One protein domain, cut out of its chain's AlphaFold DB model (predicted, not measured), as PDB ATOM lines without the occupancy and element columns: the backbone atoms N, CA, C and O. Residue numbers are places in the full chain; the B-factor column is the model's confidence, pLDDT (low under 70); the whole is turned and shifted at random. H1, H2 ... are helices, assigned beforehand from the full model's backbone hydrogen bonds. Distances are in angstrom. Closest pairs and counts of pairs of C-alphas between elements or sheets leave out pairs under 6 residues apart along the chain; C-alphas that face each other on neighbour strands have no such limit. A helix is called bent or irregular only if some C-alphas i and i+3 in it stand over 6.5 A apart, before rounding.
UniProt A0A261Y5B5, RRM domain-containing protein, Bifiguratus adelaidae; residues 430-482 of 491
ATOM      1  N   PHE A 430     -22.501  17.387 -30.206       75.44
ATOM      2  CA  PHE A 430     -21.513  17.313 -31.284       75.44
ATOM      3  C   PHE A 430     -21.395  18.624 -32.075       75.44
ATOM      4  O   PHE A 430     -22.290  19.472 -32.071       75.44
ATOM      5  N   PHE A 431     -20.244  18.797 -32.725       72.56
ATOM      6  CA  PHE A 431     -19.971  19.935 -33.596       72.56
ATOM      7  C   PHE A 431     -20.586  19.692 -34.973       72.56
ATOM      8  O   PHE A 431     -20.306  18.675 -35.602       72.56
ATOM      9  N   HIS A 432     -21.373  20.652 -35.445       74.50
ATOM     10  CA  HIS A 432     -21.996  20.626 -36.765       74.50
ATOM     11  C   HIS A 432     -21.766  21.980 -37.436       74.50
ATOM     12  O   HIS A 432     -22.690  22.769 -37.582       74.50
ATOM     13  N   PHE A 433     -20.510  22.308 -37.751       73.31
ATOM     14  CA  PHE A 433     -20.171  23.605 -38.351       73.31
ATOM     15  C   PHE A 433     -20.701  23.741 -39.786       73.31
ATOM     16  O   PHE A 433     -21.005  24.849 -40.219       73.31
ATOM     17  N   ASP A 434     -20.858  22.613 -40.478       76.75
ATOM     18  CA  ASP A 434     -21.253  22.526 -41.886       76.75
ATOM     19  C   ASP A 434     -22.784  22.526 -42.095       76.75
ATOM     20  O   ASP A 434     -23.256  22.723 -43.212       76.75
ATOM     21  N   ASP A 435     -23.572  22.340 -41.025       81.69
ATOM     22  CA  ASP A 435     -25.042  22.325 -41.057       81.69
ATOM     23  C   ASP A 435     -25.623  23.435 -40.148       81.69
ATOM     24  O   ASP A 435     -25.579  23.326 -38.916       81.69
ATOM     25  N   PRO A 436     -26.230  24.500 -40.712       76.31
ATOM     26  CA  PRO A 436     -26.751  25.635 -39.947       76.31
ATOM     27  C   PRO A 436     -28.066  25.347 -39.198       76.31
ATOM     28  O   PRO A 436     -28.571  26.236 -38.503       76.31
ATOM     29  N   VAL A 437     -28.659  24.160 -39.338       80.00
ATOM     30  CA  VAL A 437     -29.802  23.678 -38.546       80.00
ATOM     31  C   VAL A 437     -29.283  22.937 -37.314       80.00
ATOM     32  O   VAL A 437     -29.632  23.305 -36.188       80.00
ATOM     33  N   LEU A 438     -28.380  21.972 -37.502       78.81
ATOM     34  CA  LEU A 438     -27.765  21.224 -36.400       78.81
ATOM     35  C   LEU A 438     -26.861  22.115 -35.532       78.81
ATOM     36  O   LEU A 438     -26.868  21.978 -34.307       78.81
ATOM     37  N   LEU A 439     -26.173  23.109 -36.110       78.56
ATOM     38  CA  LEU A 439     -25.398  24.099 -35.349       78.56
ATOM     39  C   LEU A 439     -26.262  24.848 -34.327       78.56
ATOM     40  O   LEU A 439     -25.813  25.086 -33.205       78.56
ATOM     41  N   LYS A 440     -27.514  25.180 -34.681       76.75
ATOM     42  CA  LYS A 440     -28.466  25.876 -33.794       76.75
ATOM     43  C   LYS A 440     -28.975  24.989 -32.657       76.75
ATOM     44  O   LYS A 440     -29.321  25.513 -31.602       76.75
ATOM     45  N   GLN A 441     -29.019  23.674 -32.872       76.19
ATOM     46  CA  GLN A 441     -29.320  22.690 -31.831       76.19
ATOM     47  C   GLN A 441     -28.091  22.377 -30.963       76.19
ATOM     48  O   GLN A 441     -28.246  21.982 -29.809       76.19
ATOM     49  N   SER A 442     -26.873  22.565 -31.480       76.62
ATOM     50  CA  SER A 442     -25.642  22.301 -30.733       76.62
ATOM     51  C   SER A 442     -25.478  23.214 -29.509       76.62
ATOM     52  O   SER A 442     -25.824  24.397 -29.521       76.62
ATOM     53  N   LEU A 443     -24.843  22.689 -28.460       73.31
ATOM     54  CA  LEU A 443     -24.424  23.465 -27.285       73.31
ATOM     55  C   LEU A 443     -23.346  24.526 -27.594       73.31
ATOM     56  O   LEU A 443     -23.030  25.337 -26.724       73.31
ATOM     57  N   TYR A 444     -22.795  24.542 -28.813       69.06
ATOM     58  CA  TYR A 444     -21.693  25.416 -29.226       69.06
ATOM     59  C   TYR A 444     -22.112  26.586 -30.125       69.06
ATOM     60  O   TYR A 444     -21.268  27.418 -30.450       69.06
ATOM     61  N   LYS A 445     -23.409  26.704 -30.453       67.06
ATOM     62  CA  LYS A 445     -24.007  27.790 -31.254       67.06
ATOM     63  C   LYS A 445     -23.451  29.185 -30.929       67.06
ATOM     64  O   LYS A 445     -23.097  29.931 -31.833       67.06
ATOM     65  N   ASP A 446     -23.404  29.533 -29.641       65.50
ATOM     66  CA  ASP A 446     -23.173  30.910 -29.183       65.50
ATOM     67  C   ASP A 446     -21.722  31.193 -28.752       65.50
ATOM     68  O   ASP A 446     -21.407  32.320 -28.370       65.50
ATOM     69  N   GLN A 447     -20.814  30.205 -28.794       58.50
ATOM     70  CA  GLN A 447     -19.391  30.433 -28.518       58.50
ATOM     71  C   GLN A 447     -18.463  29.520 -29.321       58.50
ATOM     72  O   GLN A 447     -18.524  28.296 -29.230       58.50
ATOM     73  N   GLY A 448     -17.448  30.133 -29.936       57.72
ATOM     74  CA  GLY A 448     -16.213  29.462 -30.340       57.72
ATOM     75  C   GLY A 448     -15.396  28.994 -29.131       57.72
ATOM     76  O   GLY A 448     -14.348  29.562 -28.836       57.72
ATOM     77  N   VAL A 449     -15.881  27.977 -28.410       62.53
ATOM     78  CA  VAL A 449     -15.219  27.374 -27.235       62.53
ATOM     79  C   VAL A 449     -13.885  26.718 -27.620       62.53
ATOM     80  O   VAL A 449     -12.947  26.719 -26.829       62.53
ATOM     81  N   PHE A 450     -13.791  26.220 -28.858       58.56
ATOM     82  CA  PHE A 450     -12.612  25.551 -29.419       58.56
ATOM     83  C   PHE A 450     -11.917  26.359 -30.532       58.56
ATOM     84  O   PHE A 450     -10.902  25.923 -31.072       58.56
ATOM     85  N   LEU A 451     -12.423  27.557 -30.851       65.62
ATOM     86  CA  LEU A 451     -11.746  28.506 -31.737       65.62
ATOM     87  C   LEU A 451     -10.719  29.317 -30.937       65.62
ATOM     88  O   LEU A 451     -10.971  29.737 -29.806       65.62
ATOM     89  N   ARG A 452      -9.540  29.553 -31.523       67.25
ATOM     90  CA  ARG A 452      -8.473  30.324 -30.869       67.25
ATOM     91  C   ARG A 452      -8.862  31.805 -30.839       67.25
ATOM     92  O   ARG A 452      -8.773  32.487 -31.850       67.25
ATOM     93  N   LYS A 453      -9.268  32.305 -29.666       73.50
ATOM     94  CA  LYS A 453      -9.637  33.721 -29.435       73.50
ATOM     95  C   LYS A 453      -8.439  34.695 -29.417       73.50
ATOM     96  O   LYS A 453      -8.634  35.886 -29.225       73.50
ATOM     97  N   THR A 454      -7.216  34.183 -29.550       79.56
ATOM     98  CA  THR A 454      -5.931  34.908 -29.497       79.56
ATOM     99  C   THR A 454      -5.034  34.415 -30.631       79.56
ATOM    100  O   THR A 454      -5.225  33.299 -31.128       79.56
ATOM    101  N   SER A 455      -4.070  35.234 -31.064       88.44
ATOM    102  CA  SER A 455      -3.185  34.862 -32.176       88.44
ATOM    103  C   SER A 455      -2.236  33.720 -31.787       88.44
ATOM    104  O   SER A 455      -1.942  33.492 -30.610       88.44
ATOM    105  N   ILE A 456      -1.729  32.986 -32.784       88.62
ATOM    106  CA  ILE A 456      -0.782  31.889 -32.532       88.62
ATOM    107  C   ILE A 456       0.525  32.393 -31.896       88.62
ATOM    108  O   ILE A 456       1.058  31.740 -31.001       88.62
ATOM    109  N   GLU A 457       0.980  33.588 -32.278       88.88
ATOM    110  CA  GLU A 457       2.151  34.243 -31.690       88.88
ATOM    111  C   GLU A 457       1.931  34.651 -30.233       88.88
ATOM    112  O   GLU A 457       2.827  34.490 -29.407       88.88
ATOM    113  N   GLU A 458       0.752  35.173 -29.888       88.31
ATOM    114  CA  GLU A 458       0.435  35.560 -28.513       88.31
ATOM    115  C   GLU A 458       0.415  34.329 -27.594       88.31
ATOM    116  O   GLU A 458       0.991  34.348 -26.502       88.31
ATOM    117  N   LEU A 459      -0.174  33.227 -28.071       88.06
ATOM    118  CA  LEU A 459      -0.148  31.931 -27.392       88.06
ATOM    119  C   LEU A 459       1.285  31.405 -27.219       88.06
ATOM    120  O   LEU A 459       1.624  30.932 -26.132       88.06
ATOM    121  N   GLN A 460       2.138  31.533 -28.241       92.62
ATOM    122  CA  GLN A 460       3.546  31.142 -28.160       92.62
ATOM    123  C   GLN A 460       4.318  32.004 -27.147       92.62
ATOM    124  O   GLN A 460       4.891  31.450 -26.212       92.62
ATOM    125  N   ARG A 461       4.259  33.340 -27.243       92.44
ATOM    126  CA  ARG A 461       4.919  34.263 -26.295       92.44
ATOM    127  C   ARG A 461       4.433  34.048 -24.856       92.44
ATOM    128  O   ARG A 461       5.202  34.177 -23.901       92.44
ATOM    129  N   ARG A 462       3.153  33.693 -24.670       90.88
ATOM    130  CA  ARG A 462       2.590  33.319 -23.363       90.88
ATOM    131  C   ARG A 462       3.180  32.008 -22.841       90.88
ATOM    132  O   ARG A 462       3.536  31.957 -21.666       90.88
ATOM    133  N   TRP A 463       3.304  30.981 -23.682       90.19
ATOM    134  CA  TRP A 463       3.934  29.708 -23.314       90.19
ATOM    135  C   TRP A 463       5.431  29.865 -23.024       90.19
ATOM    136  O   TRP A 463       5.918  29.341 -22.028       90.19
ATOM    137  N   GLU A 464       6.164  30.636 -23.828       93.19
ATOM    138  CA  GLU A 464       7.593  30.912 -23.621       93.19
ATOM    139  C   GLU A 464       7.863  31.576 -22.266       93.19
ATOM    140  O   GLU A 464       8.844  31.230 -21.604       93.19
ATOM    141  N   ARG A 465       6.952  32.453 -21.815       91.56
ATOM    142  CA  ARG A 465       6.981  33.066 -20.481       91.56
ATOM    143  C   ARG A 465       6.694  32.056 -19.360       91.56
ATOM    144  O   ARG A 465       7.457  31.990 -18.403       91.56
ATOM    145  N   THR A 466       5.629  31.254 -19.464       92.25
ATOM    146  CA  THR A 466       5.166  30.392 -18.349       92.25
ATOM    147  C   THR A 466       5.766  28.981 -18.327       92.25
ATOM    148  O   THR A 466       5.673  28.288 -17.312       92.25
ATOM    149  N   ARG A 467       6.430  28.518 -19.399       94.19
ATOM    150  CA  ARG A 467       7.012  27.157 -19.469       94.19
ATOM    151  C   ARG A 467       8.024  26.874 -18.360       94.19
ATOM    152  O   ARG A 467       8.151  25.726 -17.934       94.19
ATOM    153  N   HIS A 468       8.735  27.895 -17.878       92.06
ATOM    154  CA  HIS A 468       9.682  27.745 -16.773       92.06
ATOM    155  C   HIS A 468       8.955  27.454 -15.453       92.06
ATOM    156  O   HIS A 468       9.287  26.483 -14.776       92.06
ATOM    157  N   GLU A 469       7.917  28.232 -15.139       92.69
ATOM    158  CA  GLU A 469       7.055  28.052 -13.964       92.69
ATOM    159  C   GLU A 469       6.404  26.664 -13.988       92.69
ATOM    160  O   GLU A 469       6.556  25.893 -13.045       92.69
ATOM    161  N   LEU A 470       5.788  26.288 -15.117       90.75
ATOM    162  CA  LEU A 470       5.204  24.959 -15.338       90.75
ATOM    163  C   LEU A 470       6.226  23.825 -15.128       90.75
ATOM    164  O   LEU A 470       5.889  22.783 -14.565       90.75
ATOM    165  N   THR A 471       7.484  24.032 -15.528       94.12
ATOM    166  CA  THR A 471       8.573  23.062 -15.325       94.12
ATOM    167  C   THR A 471       8.999  22.968 -13.857       94.12
ATOM    168  O   THR A 471       9.239  21.861 -13.368       94.12
ATOM    169  N   GLN A 472       9.090  24.091 -13.133       91.06
ATOM    170  CA  GLN A 472       9.352  24.082 -11.689       91.06
ATOM    171  C   GLN A 472       8.219  23.381 -10.932       91.06
ATOM    172  O   GLN A 472       8.469  22.506 -10.103       91.06
ATOM    173  N   ASP A 473       6.978  23.723 -11.261       92.12
ATOM    174  CA  ASP A 473       5.772  23.244 -10.599       92.12
ATOM    175  C   ASP A 473       5.552  21.738 -10.852       92.12
ATOM    176  O   ASP A 473       5.256  20.979  -9.924       92.12
ATOM    177  N   TYR A 474       5.843  21.253 -12.069       94.88
ATOM    178  CA  TYR A 474       5.954  19.819 -12.366       94.88
ATOM    179  C   TYR A 474       7.048  19.138 -11.527       94.88
ATOM    180  O   TYR A 474       6.772  18.137 -10.863       94.88
ATOM    181  N   LYS A 475       8.276  19.680 -11.498       95.88
ATOM    182  CA  LYS A 475       9.393  19.109 -10.717       95.88
ATOM    183  C   LYS A 475       9.072  19.054  -9.220       95.88
ATOM    184  O   LYS A 475       9.371  18.051  -8.571       95.88
ATOM    185  N   MET A 476       8.420  20.083  -8.677       94.06
ATOM    186  CA  MET A 476       7.950  20.125  -7.292       94.06
ATOM    187  C   MET A 476       6.896  19.043  -7.030       94.06
ATOM    188  O   MET A 476       7.052  18.260  -6.093       94.06
ATOM    189  N   LYS A 477       5.862  18.944  -7.874       93.31
ATOM    190  CA  LYS A 477       4.788  17.942  -7.745       93.31
ATOM    191  C   LYS A 477       5.316  16.513  -7.894       93.31
ATOM    192  O   LYS A 477       4.943  15.653  -7.100       93.31
ATOM    193  N   HIS A 478       6.247  16.271  -8.816       92.31
ATOM    194  CA  HIS A 478       6.931  14.986  -8.981       92.31
ATOM    195  C   HIS A 478       7.778  14.621  -7.748       92.31
ATOM    196  O   HIS A 478       7.633  13.532  -7.194       92.31
ATOM    197  N   LYS A 479       8.601  15.552  -7.240       94.12
ATOM    198  CA  LYS A 479       9.411  15.344  -6.023       94.12
ATOM    199  C   LYS A 479       8.538  15.153  -4.773       94.12
ATOM    200  O   LYS A 479       8.906  14.391  -3.884       94.12
ATOM    201  N   ALA A 480       7.374  15.799  -4.708       88.06
ATOM    202  CA  ALA A 480       6.383  15.591  -3.655       88.06
ATOM    203  C   ALA A 480       5.660  14.237  -3.779       88.06
ATOM    204  O   ALA A 480       5.386  13.612  -2.758       88.06
ATOM    205  N   ALA A 481       5.382  13.759  -4.996       88.25
ATOM    206  CA  ALA A 481       4.802  12.439  -5.234       88.25
ATOM    207  C   ALA A 481       5.775  11.312  -4.851       88.25
ATOM    208  O   ALA A 481       5.393  10.427  -4.094       88.25
ATOM    209  N   MET A 482       7.042  11.398  -5.273       83.88
ATOM    210  CA  MET A 482       8.099  10.437  -4.908       83.88
ATOM    211  C   MET A 482       8.361  10.356  -3.395       83.88
ATOM    212  O   MET A 482       8.750   9.309  -2.891       83.88
TER     213      MET A 482
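This is residues 430 to 482 of the 491 residues of the protein "RRM domain-containing protein" of Bifiguratus adelaidae (UniProt A0A261Y5B5). Begin at residue 430 and you find a small coiled head, residues 430 to 445, with the short helix H1 in it; from there an open link leads away to one long helix, H2, which is bent like an elbow into the arms H2a and H2b. Residues 446 to 482 stand free, with nothing packed on them. The printed part has 53 residues with two named helices, H1 then H2, and no named strand; its class is all helix. It is extended, with a radius of gyration of the C-alphas of 18.5 A, and flat, spanning 51 by 29 by 14 A.

Look first at H1, residues 438 to 441, which touches no helix. A long link of 14 residues, 442 to 455, leads to H2, residues 456 to 482. By its hydrogen bonds H2 was assigned as one helix, but it is bent: C-alphas 465 and 468 are 7.0 A apart. Its arms are H2a, residues 456 to 465, and H2b, residues 468 to 482; their lines stand at a steep tilt of 56 degrees. H1 is apart from H2a and apart from H2b. In H2a and H2b every O i to N i+4 pair is within hydrogen-bond range, while H1 is too short for such a pair.

Find C-alpha 438 at (-27.765, 21.224, -36.400), where H1 begins; it ends at Gln 441. Go on to C-alpha 456 at (-0.782, 31.889, -32.532), from which H2a runs 14.4 A to Arg 465. H2b runs 21.0 A from His 468 to C-alpha 482 at (8.099, 10.437, -4.908).

The two C-alphas farthest apart are those of Val 437 and Met 482, at 52.4 A. The printed part has no cut. Mean pLDDT of the printed part is 82.1; look for values under 70 at residues 444 to 452.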